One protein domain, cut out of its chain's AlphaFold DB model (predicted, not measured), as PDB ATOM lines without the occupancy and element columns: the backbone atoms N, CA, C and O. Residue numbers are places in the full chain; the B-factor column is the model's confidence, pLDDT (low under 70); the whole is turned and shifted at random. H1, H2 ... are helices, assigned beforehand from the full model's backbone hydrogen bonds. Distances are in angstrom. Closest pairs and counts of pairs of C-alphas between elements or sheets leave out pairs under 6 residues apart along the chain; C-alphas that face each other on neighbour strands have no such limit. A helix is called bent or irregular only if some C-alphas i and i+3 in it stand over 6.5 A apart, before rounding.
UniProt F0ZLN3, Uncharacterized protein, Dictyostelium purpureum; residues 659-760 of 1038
ATOM      1  N   HIS A 659     -46.183 -32.115 -31.462       89.06
ATOM      2  CA  HIS A 659     -47.581 -31.873 -31.110       89.06
ATOM      3  C   HIS A 659     -48.236 -30.882 -32.084       89.06
ATOM      4  O   HIS A 659     -49.341 -31.126 -32.563       89.06
ATOM      5  N   HIS A 660     -47.524 -29.813 -32.452       91.94
ATOM      6  CA  HIS A 660     -47.989 -28.867 -33.464       91.94
ATOM      7  C   HIS A 660     -48.120 -29.495 -34.849       91.94
ATOM      8  O   HIS A 660     -49.091 -29.201 -35.535       91.94
ATOM      9  N   LEU A 661     -47.190 -30.365 -35.250       92.81
ATOM     10  CA  LEU A 661     -47.242 -31.061 -36.532       92.81
ATOM     11  C   LEU A 661     -48.460 -31.979 -36.594       92.81
ATOM     12  O   LEU A 661     -49.203 -31.931 -37.566       92.81
ATOM     13  N   ILE A 662     -48.676 -32.793 -35.558       90.88
ATOM     14  CA  ILE A 662     -49.815 -33.712 -35.502       90.88
ATOM     15  C   ILE A 662     -51.124 -32.936 -35.549       90.88
ATOM     16  O   ILE A 662     -51.980 -33.297 -36.348       90.88
ATOM     17  N   ASN A 663     -51.255 -31.860 -34.768       89.06
ATOM     18  CA  ASN A 663     -52.445 -31.010 -34.795       89.06
ATOM     19  C   ASN A 663     -52.620 -30.347 -36.169       89.06
ATOM     20  O   ASN A 663     -53.705 -30.384 -36.727       89.06
ATOM     21  N   ALA A 664     -51.555 -29.800 -36.764       89.38
ATOM     22  CA  ALA A 664     -51.628 -29.164 -38.077       89.38
ATOM     23  C   ALA A 664     -52.045 -30.153 -39.180       89.38
ATOM     24  O   ALA A 664     -52.848 -29.797 -40.038       89.38
ATOM     25  N   VAL A 665     -51.551 -31.397 -39.146       87.50
ATOM     26  CA  VAL A 665     -51.972 -32.440 -40.093       87.50
ATOM     27  C   VAL A 665     -53.426 -32.853 -39.864       87.50
ATOM     28  O   VAL A 665     -54.178 -32.974 -40.827       87.50
ATOM     29  N   ASP A 666     -53.839 -33.019 -38.609       85.81
ATOM     30  CA  ASP A 666     -55.210 -33.392 -38.249       85.81
ATOM     31  C   ASP A 666     -56.239 -32.347 -38.701       85.81
ATOM     32  O   ASP A 666     -57.276 -32.657 -39.288       85.81
ATOM     33  N   ASN A 667     -55.867 -31.084 -38.516       84.06
ATOM     34  CA  ASN A 667     -56.655 -29.909 -38.864       84.06
ATOM     35  C   ASN A 667     -56.569 -29.570 -40.356       84.06
ATOM     36  O   ASN A 667     -57.247 -28.657 -40.829       84.06
ATOM     37  N   LYS A 668     -55.715 -30.286 -41.100       84.19
ATOM     38  CA  LYS A 668     -55.378 -30.011 -42.501       84.19
ATOM     39  C   LYS A 668     -54.876 -28.575 -42.723       84.19
ATOM     40  O   LYS A 668     -55.057 -28.004 -43.799       84.19
ATOM     41  N   ASP A 669     -54.215 -27.999 -41.721       85.81
ATOM     42  CA  ASP A 669     -53.569 -26.690 -41.792       85.81
ATOM     43  C   ASP A 669     -52.229 -26.808 -42.527       85.81
ATOM     44  O   ASP A 669     -51.148 -26.897 -41.938       85.81
ATOM     45  N   ILE A 670     -52.315 -26.806 -43.857       84.75
ATOM     46  CA  ILE A 670     -51.159 -26.894 -44.753       84.75
ATOM     47  C   ILE A 670     -50.164 -25.757 -44.504       84.75
ATOM     48  O   ILE A 670     -48.963 -25.963 -44.668       84.75
ATOM     49  N   TYR A 671     -50.629 -24.569 -44.103       87.44
ATOM     50  CA  TYR A 671     -49.730 -23.457 -43.804       87.44
ATOM     51  C   TYR A 671     -48.860 -23.791 -42.594       87.44
ATOM     52  O   TYR A 671     -47.638 -23.688 -42.686       87.44
ATOM     53  N   SER A 672     -49.458 -24.260 -41.498       90.94
ATOM     54  CA  SER A 672     -48.705 -24.671 -40.312       90.94
ATOM     55  C   SER A 672     -47.837 -25.902 -40.564       90.94
ATOM     56  O   SER A 672     -46.692 -25.914 -40.116       90.94
ATOM     57  N   VAL A 673     -48.310 -26.900 -41.326       89.88
ATOM     58  CA  VAL A 673     -47.476 -28.050 -41.730       89.88
ATOM     59  C   VAL A 673     -46.257 -27.562 -42.510       89.88
ATOM     60  O   VAL A 673     -45.132 -27.842 -42.108       89.88
ATOM     61  N   ASN A 674     -46.451 -26.763 -43.562       87.56
ATOM     62  CA  ASN A 674     -45.344 -26.217 -44.347       87.56
ATOM     63  C   ASN A 674     -44.412 -25.354 -43.498       87.56
ATOM     64  O   ASN A 674     -43.202 -25.480 -43.629       87.56
ATOM     65  N   LYS A 675     -44.951 -24.533 -42.592       90.75
ATOM     66  CA  LYS A 675     -44.164 -23.695 -41.682       90.75
ATOM     67  C   LYS A 675     -43.308 -24.532 -40.731       90.75
ATOM     68  O   LYS A 675     -42.157 -24.182 -40.482       90.75
ATOM     69  N   ILE A 676     -43.833 -25.642 -40.209       92.44
ATOM     70  CA  ILE A 676     -43.088 -26.574 -39.353       92.44
ATOM     71  C   ILE A 676     -42.020 -27.297 -40.167       92.44
ATOM     72  O   ILE A 676     -40.858 -27.302 -39.761       92.44
ATOM     73  N   ILE A 677     -42.381 -27.868 -41.321       90.31
ATOM     74  CA  ILE A 677     -41.434 -28.619 -42.146       90.31
ATOM     75  C   ILE A 677     -40.321 -27.710 -42.682       90.31
ATOM     76  O   ILE A 677     -39.146 -28.066 -42.597       90.31
ATOM     77  N   SER A 678     -40.651 -26.504 -43.151       87.81
ATOM     78  CA  SER A 678     -39.651 -25.527 -43.594       87.81
ATOM     79  C   SER A 678     -38.717 -25.140 -42.449       87.81
ATOM     80  O   SER A 678     -37.508 -25.045 -42.646       87.81
ATOM     81  N   THR A 679     -39.258 -24.980 -41.239       89.81
ATOM     82  CA  THR A 679     -38.482 -24.644 -40.040       89.81
ATOM     83  C   THR A 679     -37.502 -25.759 -39.669       89.81
ATOM     84  O   THR A 679     -36.327 -25.478 -39.437       89.81
ATOM     85  N   ILE A 680     -37.936 -27.026 -39.640       89.38
ATOM     86  CA  ILE A 680     -37.063 -28.147 -39.250       89.38
ATOM     87  C   ILE A 680     -36.073 -28.551 -40.347       89.38
ATOM     88  O   ILE A 680     -35.019 -29.096 -40.032       89.38
ATOM     89  N   ASN A 681     -36.387 -28.296 -41.621       84.75
ATOM     90  CA  ASN A 681     -35.551 -28.652 -42.773       84.75
ATOM     91  C   ASN A 681     -34.718 -27.464 -43.298       84.75
ATOM     92  O   ASN A 681     -34.319 -27.465 -44.462       84.75
ATOM     93  N   ASN A 682     -34.417 -26.478 -42.441       75.56
ATOM     94  CA  ASN A 682     -33.547 -25.326 -42.724       75.56
ATOM     95  C   ASN A 682     -33.978 -24.472 -43.936       75.56
ATOM     96  O   ASN A 682     -33.151 -24.110 -44.769       75.56
ATOM     97  N   ASN A 683     -35.261 -24.109 -44.024       62.50
ATOM     98  CA  ASN A 683     -35.821 -23.222 -45.054       62.50
ATOM     99  C   ASN A 683     -35.617 -23.702 -46.502       62.50
ATOM    100  O   ASN A 683     -35.524 -22.888 -47.425       62.50
ATOM    101  N   ASN A 684     -35.610 -25.015 -46.741       58.88
ATOM    102  CA  ASN A 684     -35.894 -25.512 -48.083       58.88
ATOM    103  C   ASN A 684     -37.326 -25.084 -48.443       58.88
ATOM    104  O   ASN A 684     -38.289 -25.699 -47.995       58.88
ATOM    105  N   ASN A 685     -37.462 -24.014 -49.232       55.53
ATOM    106  CA  ASN A 685     -38.728 -23.415 -49.690       55.53
ATOM    107  C   ASN A 685     -39.539 -24.323 -50.640       55.53
ATOM    108  O   ASN A 685     -40.302 -23.839 -51.477       55.53
ATOM    109  N   GLN A 686     -39.370 -25.641 -50.557       59.22
ATOM    110  CA  GLN A 686     -40.250 -26.571 -51.239       59.22
ATOM    111  C   GLN A 686     -41.581 -26.572 -50.500       59.22
ATOM    112  O   GLN A 686     -41.722 -27.142 -49.423       59.22
ATOM    113  N   ILE A 687     -42.553 -25.875 -51.086       65.94
ATOM    114  CA  ILE A 687     -43.953 -25.986 -50.693       65.94
ATOM    115  C   ILE A 687     -44.333 -27.449 -50.897       65.94
ATOM    116  O   ILE A 687     -44.338 -27.938 -52.031       65.94
ATOM    117  N   ILE A 688     -44.625 -28.149 -49.806       72.19
ATOM    118  CA  ILE A 688     -45.070 -29.533 -49.881       72.19
ATOM    119  C   ILE A 688     -46.479 -29.483 -50.443       72.19
ATOM    120  O   ILE A 688     -47.377 -28.852 -49.876       72.19
ATOM    121  N   ASN A 689     -46.661 -30.108 -51.602       65.44
ATOM    122  CA  ASN A 689     -47.946 -30.131 -52.276       65.44
ATOM    123  C   ASN A 689     -48.817 -31.213 -51.626       65.44
ATOM    124  O   ASN A 689     -48.892 -32.346 -52.096       65.44
ATOM    125  N   ILE A 690     -49.397 -30.874 -50.476       72.31
ATOM    126  CA  ILE A 690     -50.288 -31.755 -49.724       72.31
ATOM    127  C   ILE A 690     -51.685 -31.637 -50.327       72.31
ATOM    128  O   ILE A 690     -52.256 -30.547 -50.398       72.31
ATOM    129  N   ASN A 691     -52.257 -32.758 -50.755       70.44
ATOM    130  CA  ASN A 691     -53.629 -32.782 -51.234       70.44
ATOM    131  C   ASN A 691     -54.590 -32.657 -50.040       70.44
ATOM    132  O   ASN A 691     -54.658 -33.534 -49.186       70.44
ATOM    133  N   ILE A 692     -55.367 -31.572 -49.995       61.12
ATOM    134  CA  ILE A 692     -56.331 -31.281 -48.914       61.12
ATOM    135  C   ILE A 692     -57.370 -32.410 -48.752       61.12
ATOM    136  O   ILE A 692     -57.952 -32.595 -47.676       61.12
ATOM    137  N   ASN A 693     -57.608 -33.185 -49.814       69.50
ATOM    138  CA  ASN A 693     -58.560 -34.291 -49.806       69.50
ATOM    139  C   ASN A 693     -58.025 -35.565 -49.139       69.50
ATOM    140  O   ASN A 693     -58.837 -36.408 -48.759       69.50
ATOM    141  N   ASP A 694     -56.711 -35.689 -48.946       74.44
ATOM    142  CA  ASP A 694     -56.104 -36.849 -48.290       74.44
ATOM    143  C   ASP A 694     -56.536 -36.906 -46.811       74.44
ATOM    144  O   ASP A 694     -56.849 -35.882 -46.182       74.44
ATOM    145  N   ASN A 695     -56.635 -38.109 -46.241       83.38
ATOM    146  CA  ASN A 695     -56.900 -38.255 -44.808       83.38
ATOM    147  C   ASN A 695     -55.613 -37.973 -43.994       83.38
ATOM    148  O   ASN A 695     -54.514 -37.979 -44.541       83.38
ATOM    149  N   SER A 696     -55.722 -37.703 -42.688       86.06
ATOM    150  CA  SER A 696     -54.569 -37.305 -41.856       86.06
ATOM    151  C   SER A 696     -53.440 -38.345 -41.861       86.06
ATOM    152  O   SER A 696     -52.265 -37.984 -41.857       86.06
ATOM    153  N   LEU A 697     -53.781 -39.637 -41.926       85.75
ATOM    154  CA  LEU A 697     -52.806 -40.720 -42.036       85.75
ATOM    155  C   LEU A 697     -52.135 -40.721 -43.416       85.75
ATOM    156  O   LEU A 697     -50.918 -40.822 -43.478       85.75
ATOM    157  N   ASP A 698     -52.869 -40.517 -44.507       85.00
ATOM    158  CA  ASP A 698     -52.313 -40.411 -45.861       85.00
ATOM    159  C   ASP A 698     -51.346 -39.223 -45.973       85.00
ATOM    160  O   ASP A 698     -50.255 -39.370 -46.517       85.00
ATOM    161  N   ILE A 699     -51.686 -38.071 -45.379       85.81
ATOM    162  CA  ILE A 699     -50.790 -36.906 -45.304       85.81
ATOM    163  C   ILE A 699     -49.511 -37.268 -44.539       85.81
ATOM    164  O   ILE A 699     -48.412 -36.997 -45.020       85.81
ATOM    165  N   ILE A 700     -49.629 -37.919 -43.376       87.75
ATOM    166  CA  ILE A 700     -48.472 -38.403 -42.605       87.75
ATOM    167  C   ILE A 700     -47.647 -39.389 -43.437       87.75
ATOM    168  O   ILE A 700     -46.424 -39.281 -43.468       87.75
ATOM    169  N   SER A 701     -48.294 -40.327 -44.131       84.38
ATOM    170  CA  SER A 701     -47.631 -41.311 -44.984       84.38
ATOM    171  C   SER A 701     -46.856 -40.623 -46.100       84.38
ATOM    172  O   SER A 701     -45.684 -40.933 -46.282       84.38
ATOM    173  N   ASN A 702     -47.457 -39.639 -46.769       84.62
ATOM    174  CA  ASN A 702     -46.810 -38.841 -47.806       84.62
ATOM    175  C   ASN A 702     -45.597 -38.077 -47.256       84.62
ATOM    176  O   ASN A 702     -44.525 -38.131 -47.854       84.62
ATOM    177  N   LEU A 703     -45.718 -37.437 -46.088       86.56
ATOM    178  CA  LEU A 703     -44.606 -36.740 -45.428       86.56
ATOM    179  C   LEU A 703     -43.471 -37.702 -45.014       86.56
ATOM    180  O   LEU A 703     -42.293 -37.350 -45.094       86.56
ATOM    181  N   PHE A 704     -43.793 -38.930 -44.592       84.56
ATOM    182  CA  PHE A 704     -42.793 -39.970 -44.320       84.56
ATOM    183  C   PHE A 704     -42.111 -40.465 -45.600       84.56
ATOM    184  O   PHE A 704     -40.884 -40.537 -45.638       84.56
ATOM    185  N   ILE A 705     -42.887 -40.779 -46.641       81.75
ATOM    186  CA  ILE A 705     -42.396 -41.291 -47.930       81.75
ATOM    187  C   ILE A 705     -41.480 -40.266 -48.607       81.75
ATOM    188  O   ILE A 705     -40.434 -40.630 -49.141       81.75
ATOM    189  N   ASN A 706     -41.830 -38.982 -48.524       81.69
ATOM    190  CA  ASN A 706     -41.030 -37.885 -49.068       81.69
ATOM    191  C   ASN A 706     -39.807 -37.535 -48.200       81.69
ATOM    192  O   ASN A 706     -38.971 -36.728 -48.602       81.69
ATOM    193  N   GLY A 707     -39.667 -38.145 -47.017       82.31
ATOM    194  CA  GLY A 707     -38.553 -37.900 -46.102       82.31
ATOM    195  C   GLY A 707     -38.628 -36.564 -45.353       82.31
ATOM    196  O   GLY A 707     -37.652 -36.176 -44.707       82.31
ATOM    197  N   ASP A 708     -39.771 -35.879 -45.387       85.56
ATOM    198  CA  ASP A 708     -39.983 -34.563 -44.773       85.56
ATOM    199  C   ASP A 708     -39.862 -34.602 -43.240       85.56
ATOM    200  O   ASP A 708     -39.463 -33.617 -42.614       85.56
ATOM    201  N   LEU A 709     -40.149 -35.761 -42.634       87.81
ATOM    202  CA  LEU A 709     -40.173 -35.979 -41.180       87.81
ATOM    203  C   LEU A 709     -38.862 -36.532 -40.602       87.81
ATOM    204  O   LEU A 709     -38.785 -36.811 -39.405       87.81
ATOM    205  N   ARG A 710     -37.811 -36.669 -41.419       84.38
ATOM    206  CA  ARG A 710     -36.530 -37.293 -41.027       84.38
ATOM    207  C   ARG A 710     -35.826 -36.626 -39.839       84.38
ATOM    208  O   ARG A 710     -35.022 -37.265 -39.170       84.38
ATOM    209  N   ASN A 711     -36.105 -35.345 -39.596       86.62
ATOM    210  CA  ASN A 711     -35.478 -34.565 -38.529       86.62
ATOM    211  C   ASN A 711     -36.179 -34.719 -37.171       86.62
ATOM    212  O   ASN A 711     -35.680 -34.182 -36.182       86.62
ATOM    213  N   PHE A 712     -37.298 -35.447 -37.092       87.62
ATOM    214  CA  PHE A 712     -37.920 -35.843 -35.828       87.62
ATOM    215  C   PHE A 712     -37.309 -37.131 -35.279       87.62
ATOM    216  O   PHE A 712     -36.758 -37.949 -36.013       87.62
ATOM    217  N   ASN A 713     -37.438 -37.346 -33.969       86.38
ATOM    218  CA  ASN A 713     -37.169 -38.668 -33.416       86.38
ATOM    219  C   ASN A 713     -38.284 -39.633 -33.853       86.38
ATOM    220  O   ASN A 713     -39.456 -39.409 -33.551       86.38
ATOM    221  N   HIS A 714     -37.903 -40.697 -34.561       81.69
ATOM    222  CA  HIS A 714     -38.841 -41.614 -35.202       81.69
ATOM    223  C   HIS A 714     -39.771 -42.317 -34.204       81.69
ATOM    224  O   HIS A 714     -40.986 -42.300 -34.395       81.69
ATOM    225  N   SER A 715     -39.234 -42.866 -33.107       76.44
ATOM    226  CA  SER A 715     -40.035 -43.588 -32.110       76.44
ATOM    227  C   SER A 715     -41.005 -42.664 -31.373       76.44
ATOM    228  O   SER A 715     -42.167 -43.017 -31.178       76.44
ATOM    229  N   TYR A 716     -40.579 -41.445 -31.037       82.50
ATOM    230  CA  TYR A 716     -41.450 -40.445 -30.415       82.50
ATOM    231  C   TYR A 716     -42.568 -39.972 -31.349       82.50
ATOM    232  O   TYR A 716     -43.725 -39.893 -30.936       82.50
ATOM    233  N   LEU A 717     -42.241 -39.698 -32.616       84.81
ATOM    234  CA  LEU A 717     -43.222 -39.308 -33.625       84.81
ATOM    235  C   LEU A 717     -44.241 -40.432 -33.871       84.81
ATOM    236  O   LEU A 717     -45.441 -40.163 -33.864       84.81
ATOM    237  N   ILE A 718     -43.794 -41.688 -33.999       82.44
ATOM    238  CA  ILE A 718     -44.681 -42.857 -34.116       82.44
ATOM    239  C   ILE A 718     -45.572 -42.993 -32.882       82.44
ATOM    240  O   ILE A 718     -46.780 -43.155 -33.029       82.44
ATOM    241  N   GLN A 719     -45.021 -42.880 -31.672       77.38
ATOM    242  CA  GLN A 719     -45.818 -42.967 -30.448       77.38
ATOM    243  C   GLN A 719     -46.895 -41.877 -30.403       77.38
ATOM    244  O   GLN A 719     -48.034 -42.141 -30.018       77.38
ATOM    245  N   ALA A 720     -46.558 -40.657 -30.820       80.06
ATOM    246  CA  ALA A 720     -47.501 -39.553 -30.870       80.06
ATOM    247  C   ALA A 720     -48.601 -39.784 -31.928       80.06
ATOM    248  O   ALA A 720     -49.775 -39.532 -31.650       80.06
ATOM    249  N   ILE A 721     -48.258 -40.359 -33.087       82.38
ATOM    250  CA  ILE A 721     -49.219 -40.788 -34.118       82.38
ATOM    251  C   ILE A 721     -50.131 -41.905 -33.591       82.38
ATOM    252  O   ILE A 721     -51.344 -41.834 -33.776       82.38
ATOM    253  N   ILE A 722     -49.586 -42.909 -32.896       76.06
ATOM    254  CA  ILE A 722     -50.361 -44.013 -32.307       76.06
ATOM    255  C   ILE A 722     -51.351 -43.487 -31.272       76.06
ATOM    256  O   ILE A 722     -52.538 -43.805 -31.336       76.06
ATOM    257  N   ASN A 723     -50.870 -42.650 -30.350       74.50
ATOM    258  CA  ASN A 723     -51.690 -42.064 -29.295       74.50
ATOM    259  C   ASN A 723     -52.848 -41.236 -29.865       74.50
ATOM    260  O   ASN A 723     -53.921 -41.203 -29.265       74.50
ATOM    261  N   LYS A 724     -52.630 -40.580 -31.011       81.56
ATOM    262  CA  LYS A 724     -53.613 -39.712 -31.655       81.56
ATOM    263  C   LYS A 724     -54.599 -40.474 -32.547       81.56
ATOM    264  O   LYS A 724     -55.802 -40.306 -32.392       81.56
ATOM    265  N   TYR A 725     -54.102 -41.290 -33.474       77.69
ATOM    266  CA  TYR A 725     -54.897 -41.832 -34.580       77.69
ATOM    267  C   TYR A 725     -55.247 -43.316 -34.445       77.69
ATOM    268  O   TYR A 725     -56.095 -43.790 -35.197       77.69
ATOM    269  N   LYS A 726     -54.605 -44.060 -33.528       76.88
ATOM    270  CA  LYS A 726     -54.718 -45.531 -33.423       76.88
ATOM    271  C   LYS A 726     -54.642 -46.223 -34.804       76.88
ATOM    272  O   LYS A 726     -55.585 -46.907 -35.203       76.88
ATOM    273  N   PRO A 727     -53.563 -45.988 -35.573       73.94
ATOM    274  CA  PRO A 727     -53.471 -46.425 -36.958       73.94
ATOM    275  C   PRO A 727     -53.451 -47.953 -37.083       73.94
ATOM    276  O   PRO A 727     -53.006 -48.657 -36.177       73.94
ATOM    277  N   SER A 728     -53.886 -48.464 -38.236       75.19
ATOM    278  CA  SER A 728     -53.819 -49.897 -38.531       75.19
ATOM    279  C   SER A 728     -52.371 -50.397 -38.604       75.19
ATOM    280  O   SER A 728     -51.443 -49.650 -38.926       75.19
ATOM    281  N   ASN A 729     -52.176 -51.700 -38.392       64.19
ATOM    282  CA  ASN A 729     -50.865 -52.339 -38.556       64.19
ATOM    283  C   ASN A 729     -50.299 -52.176 -39.979       64.19
ATOM    284  O   ASN A 729     -49.085 -52.114 -40.154       64.19
ATOM    285  N   GLU A 730     -51.167 -52.067 -40.991       69.44
ATOM    286  CA  GLU A 730     -50.773 -51.796 -42.378       69.44
ATOM    287  C   GLU A 730     -50.228 -50.371 -42.561       69.44
ATOM    288  O   GLU A 730     -49.304 -50.139 -43.333       69.44
ATOM    289  N   PHE A 731     -50.777 -49.397 -41.838       79.44
ATOM    290  CA  PHE A 731     -50.243 -48.043 -41.850       79.44
ATOM    291  C   PHE A 731     -48.884 -47.976 -41.148       79.44
ATOM    292  O   PHE A 731     -47.931 -47.422 -41.694       79.44
ATOM    293  N   LEU A 732     -48.775 -48.583 -39.962       75.50
ATOM    294  CA  LEU A 732     -47.525 -48.619 -39.201       75.50
ATOM    295  C   LEU A 732     -46.401 -49.301 -39.989       75.50
ATOM    296  O   LEU A 732     -45.270 -48.822 -39.974       75.50
ATOM    297  N   SER A 733     -46.710 -50.361 -40.741       67.06
ATOM    298  CA  SER A 733     -45.725 -51.017 -41.607       67.06
ATOM    299  C   SER A 733     -45.290 -50.156 -42.801       67.06
ATOM    300  O   SER A 733     -44.139 -50.269 -43.221       67.06
ATOM    301  N   LYS A 734     -46.152 -49.261 -43.309       71.56
ATOM    302  CA  LYS A 734     -45.819 -48.301 -44.383       71.56
ATOM    303  C   LYS A 734     -44.894 -47.173 -43.924       71.56
ATOM    304  O   LYS A 734     -44.047 -46.749 -44.702       71.56
ATOM    305  N   ILE A 735     -45.048 -46.686 -42.691       74.38
ATOM    306  CA  ILE A 735     -44.235 -45.577 -42.153       74.38
ATOM    307  C   ILE A 735     -43.004 -46.039 -41.363       74.38
ATOM    308  O   ILE A 735     -42.111 -45.236 -41.109       74.38
ATOM    309  N   SER A 736     -42.929 -47.332 -41.025       67.94
ATOM    310  CA  SER A 736     -41.789 -47.975 -40.359       67.94
ATOM    311  C   SER A 736     -41.158 -49.119 -41.191       67.94
ATOM    312  O   SER A 736     -40.924 -50.204 -40.648       67.94
ATOM    313  N   PRO A 737     -40.867 -48.953 -42.500       50.53
ATOM    314  CA  PRO A 737     -40.315 -50.036 -43.322       50.53
ATOM    315  C   PRO A 737     -38.844 -50.354 -43.002       50.53
ATOM    316  O   PRO A 737     -38.330 -51.385 -43.427       50.53
ATOM    317  N   SER A 738     -38.164 -49.511 -42.221       49.25
ATOM    318  CA  SER A 738     -36.789 -49.726 -41.775       49.25
ATOM    319  C   SER A 738     -36.665 -49.428 -40.282       49.25
ATOM    320  O   SER A 738     -36.583 -48.259 -39.929       49.25
ATOM    321  N   ILE A 739     -36.670 -50.453 -39.423       41.19
ATOM    322  CA  ILE A 739     -35.858 -50.576 -38.192       41.19
ATOM    323  C   ILE A 739     -36.198 -51.917 -37.517       41.19
ATOM    324  O   ILE A 739     -37.357 -52.289 -37.349       41.19
ATOM    325  N   ASN A 740     -35.145 -52.633 -37.131       40.53
ATOM    326  CA  ASN A 740     -35.117 -53.899 -36.398       40.53
ATOM    327  C   ASN A 740     -35.626 -53.804 -34.935       40.53
ATOM    328  O   ASN A 740     -35.189 -54.597 -34.105       40.53
ATOM    329  N   ASP A 741     -36.521 -52.873 -34.588       45.72
ATOM    330  CA  ASP A 741     -37.095 -52.787 -33.234       45.72
ATOM    331  C   ASP A 741     -38.185 -53.852 -33.068       45.72
ATOM    332  O   ASP A 741     -39.390 -53.590 -33.130       45.72
ATOM    333  N   LEU A 742     -37.739 -55.096 -32.878       43.66
ATOM    334  CA  LEU A 742     -38.588 -56.217 -32.481       43.66
ATOM    335  C   LEU A 742     -39.393 -55.892 -31.212       43.66
ATOM    336  O   LEU A 742     -40.556 -56.271 -31.154       43.66
ATOM    337  N   GLU A 743     -38.862 -55.091 -30.278       47.47
ATOM    338  CA  GLU A 743     -39.564 -54.702 -29.042       47.47
ATOM    339  C   GLU A 743     -40.841 -53.878 -29.286       47.47
ATOM    340  O   GLU A 743     -41.866 -54.134 -28.655       47.47
ATOM    341  N   LEU A 744     -40.824 -52.922 -30.225       46.41
ATOM    342  CA  LEU A 744     -42.012 -52.126 -30.579       46.41
ATOM    343  C   LEU A 744     -43.034 -52.946 -31.375       46.41
ATOM    344  O   LEU A 744     -44.230 -52.670 -31.326       46.41
ATOM    345  N   LYS A 745     -42.590 -53.970 -32.106       44.66
ATOM    346  CA  LYS A 745     -43.487 -54.875 -32.835       44.66
ATOM    347  C   LYS A 745     -44.129 -55.898 -31.891       44.66
ATOM    348  O   LYS A 745     -45.326 -56.153 -31.999       44.66
ATOM    349  N   GLU A 746     -43.365 -56.432 -30.938       47.41
ATOM    350  CA  GLU A 746     -43.810 -57.417 -29.944       47.41
ATOM    351  C   GLU A 746     -44.731 -56.802 -28.879       47.41
ATOM    352  O   GLU A 746     -45.812 -57.342 -28.643       47.41
ATOM    353  N   GLN A 747     -44.407 -55.620 -28.328       46.47
ATOM    354  CA  GLN A 747     -45.251 -54.948 -27.319       46.47
ATOM    355  C   GLN A 747     -46.679 -54.636 -27.794       46.47
ATOM    356  O   GLN A 747     -47.591 -54.496 -26.972       46.47
ATOM    357  N   TYR A 748     -46.878 -54.487 -29.105       45.44
ATOM    358  CA  TYR A 748     -48.143 -54.026 -29.674       45.44
ATOM    359  C   TYR A 748     -48.890 -55.104 -30.471       45.44
ATOM    360  O   TYR A 748     -50.112 -55.017 -30.569       45.44
ATOM    361  N   MET A 749     -48.217 -56.166 -30.936       42.84
ATOM    362  CA  MET A 749     -48.886 -57.362 -31.476       42.84
ATOM    363  C   MET A 749     -49.499 -58.248 -30.372       42.84
ATOM    364  O   MET A 749     -50.512 -58.903 -30.613       42.84
ATOM    365  N   GLU A 750     -48.955 -58.256 -29.146       39.34
ATOM    366  CA  GLU A 750     -49.484 -59.103 -28.058       39.34
ATOM    367  C   GLU A 750     -50.825 -58.626 -27.469       39.34
ATOM    368  O   GLU A 750     -51.577 -59.432 -26.913       39.34
ATOM    369  N   LYS A 751     -51.191 -57.346 -27.618       35.47
ATOM    370  CA  LYS A 751     -52.401 -56.793 -26.977       35.47
ATOM    371  C   LYS A 751     -53.731 -57.232 -27.602       35.47
ATOM    372  O   LYS A 751     -54.754 -57.102 -26.935       35.47
ATOM    373  N   GLU A 752     -53.743 -57.810 -28.806       35.81
ATOM    374  CA  GLU A 752     -54.968 -58.355 -29.425       35.81
ATOM    375  C   GLU A 752     -55.128 -59.882 -29.273       35.81
ATOM    376  O   GLU A 752     -56.220 -60.408 -29.482       35.81
ATOM    377  N   LEU A 753     -54.096 -60.617 -28.834       29.70
ATOM    378  CA  LEU A 753     -54.128 -62.089 -28.755       29.70
ATOM    379  C   LEU A 753     -54.465 -62.660 -27.363       29.70
ATOM    380  O   LEU A 753     -54.717 -63.861 -27.236       29.70
ATOM    381  N   ILE A 754     -54.534 -61.828 -26.318       33.50
ATOM    382  CA  ILE A 754     -54.705 -62.302 -24.930       33.50
ATOM    383  C   ILE A 754     -56.184 -62.517 -24.532       33.50
ATOM    384  O   ILE A 754     -56.469 -63.322 -23.644       33.50
ATOM    385  N   THR A 755     -57.163 -61.929 -25.229       30.78
ATOM    386  CA  THR A 755     -58.576 -61.983 -24.786       30.78
ATOM    387  C   THR A 755     -59.323 -63.264 -25.200       30.78
ATOM    388  O   THR A 755     -60.278 -63.667 -24.540       30.78
ATOM    389  N   ILE A 756     -58.878 -63.982 -26.242       32.06
ATOM    390  CA  ILE A 756     -59.586 -65.183 -26.744       32.06
ATOM    391  C   ILE A 756     -59.176 -66.460 -25.985       32.06
ATOM    392  O   ILE A 756     -60.001 -67.352 -25.775       32.06
ATOM    393  N   LYS A 757     -57.933 -66.545 -25.491       26.56
ATOM    394  CA  LYS A 757     -57.421 -67.752 -24.811       26.56
ATOM    395  C   LYS A 757     -57.913 -67.896 -23.360       26.56
ATOM    396  O   LYS A 757     -57.885 -69.001 -22.825       26.56
ATOM    397  N   TYR A 758     -58.404 -66.819 -22.737       27.38
ATOM    398  CA  TYR A 758     -58.898 -66.841 -21.351       27.38
ATOM    399  C   TYR A 758     -60.420 -67.043 -21.213       27.38
ATOM    400  O   TYR A 758     -60.864 -67.532 -20.176       27.38
ATOM    401  N   HIS A 759     -61.226 -66.756 -22.246       32.62
ATOM    402  CA  HIS A 759     -62.692 -66.895 -22.173       32.62
ATOM    403  C   HIS A 759     -63.241 -68.277 -22.563       32.62
ATOM    404  O   HIS A 759     -64.357 -68.613 -22.177       32.62
ATOM    405  N   ILE A 760     -62.472 -69.111 -23.271       30.73
ATOM    406  CA  ILE A 760     -62.923 -70.463 -23.656       30.73
ATOM    407  C   ILE A 760     -62.654 -71.489 -22.540       30.73
ATOM    408  O   ILE A 760     -63.381 -72.471 -22.407       30.73
TER     409      ILE A 760
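AT A GLANCE: This is residues 659 to 760 of the 1038 residues of an uncharacterized protein of Dictyostelium purpureum (UniProt F0ZLN3). Look first for a body of five short helices, H1 to H5, packed mostly crosswise, with a helical tail leading away from one end: H6 is near H5, and residues 750 to 760, of which 750 to 752 belong to H6 and 754 to 760 to H7, stick out. The hairpin of H1 and H2 makes the end of the body away from the tail, a long stretch of residues 681 to 695 folds back from H2 to H3, and H3, H4 and H5 lie between the hairpin and H6. You have 102 printed residues with seven named helices, H1 to H7 in order along the chain, and no named strand; the class is all helix, with 66 residues in helices. The whole is loose, with a radius of gyration of the C-alphas of 15.9 A, and spans 58 by 28 by 19 A, the tail adding to its length; the body without residues 750 to 760 spans 39 by 26 by 20 A.

IN THESE COORDINATES: Find C-alpha 659 at (-47.581, -31.873, -31.110); here H1 begins, running through residues 659 to 666 over 10.6 A. Next comes H2, residues 670 to 680, 15.2 A from first to last C-alpha. After residues 681 to 695, pick up H3 at residues 696 to 705, 14.2 A long. Find C-alpha 714 at (-38.841, -41.614, -35.202); from there H4, the longest helix by residues, runs to Tyr 725 over 16.1 A. H5 takes residues 729 to 735 over 10.1 A. H6 takes residues 742 to 752 over 16.8 A; it is neither bent nor irregular, but only just, with C-alphas 749 and 752 6.5 A apart. H7, residues 754 to 760, is 11.7 A long and ends at C-alpha 760, (-62.923, -70.463, -23.656); it too is neither bent nor irregular, but only just, with C-alphas 757 and 760 6.2 A apart.

HOW THE PARTS SIT: Start at H1, the hub, which touches H2, H3 and H4. H1 and H2 form a helical hairpin: their closest C-alphas, those of Ala 664 and Val 673, are 5.6 A apart, and they run opposite ways at a tilt of 35.5 degrees, only just steep. H1 touches H3 at a steep tilt of 67 degrees, opposite ways, with the closest C-alphas, of Asp 666 and Ser 696, 5.4 A apart. H1 and H4 only just touch, with 3 pairs of C-alphas within 8 A and residues 720 to 721 of H4 alone; Ile 662 and Ile 721 have the closest C-alphas, 7.2 A apart. H3 touches H5 at a steep tilt of 43 degrees, the same way, closest at the C-alphas of Ser 701 and Ile 735, 6.1 A. H3 and H4 are close but not clearly touching, with the C-alphas of Leu 697 and Tyr 725 closest at 7.8 A. H5 is near both H4 and H6, with 5 pairs of C-alphas within 10 A in each case. H6 and H7 meet only through their link. In the backbones of H1 to H5 every O i to N i+4 pair is within hydrogen-bond range; in H6 it is 4 of 7, and in H7 0 of 3, with 0 of 4 O i to N i+3 pairs.

THE WHOLE: The C-alphas farthest apart, those of Asn 685 and Ile 760, are 59.0 A from each other. The printed part has no cut, and the link from H2 to H3, 15 residues, is the long one. In this model the mean pLDDT of the printed part is 70.7; look for values under 70 at residues 736 to 760, among others, with means of 43 in H6 and 31 in H7.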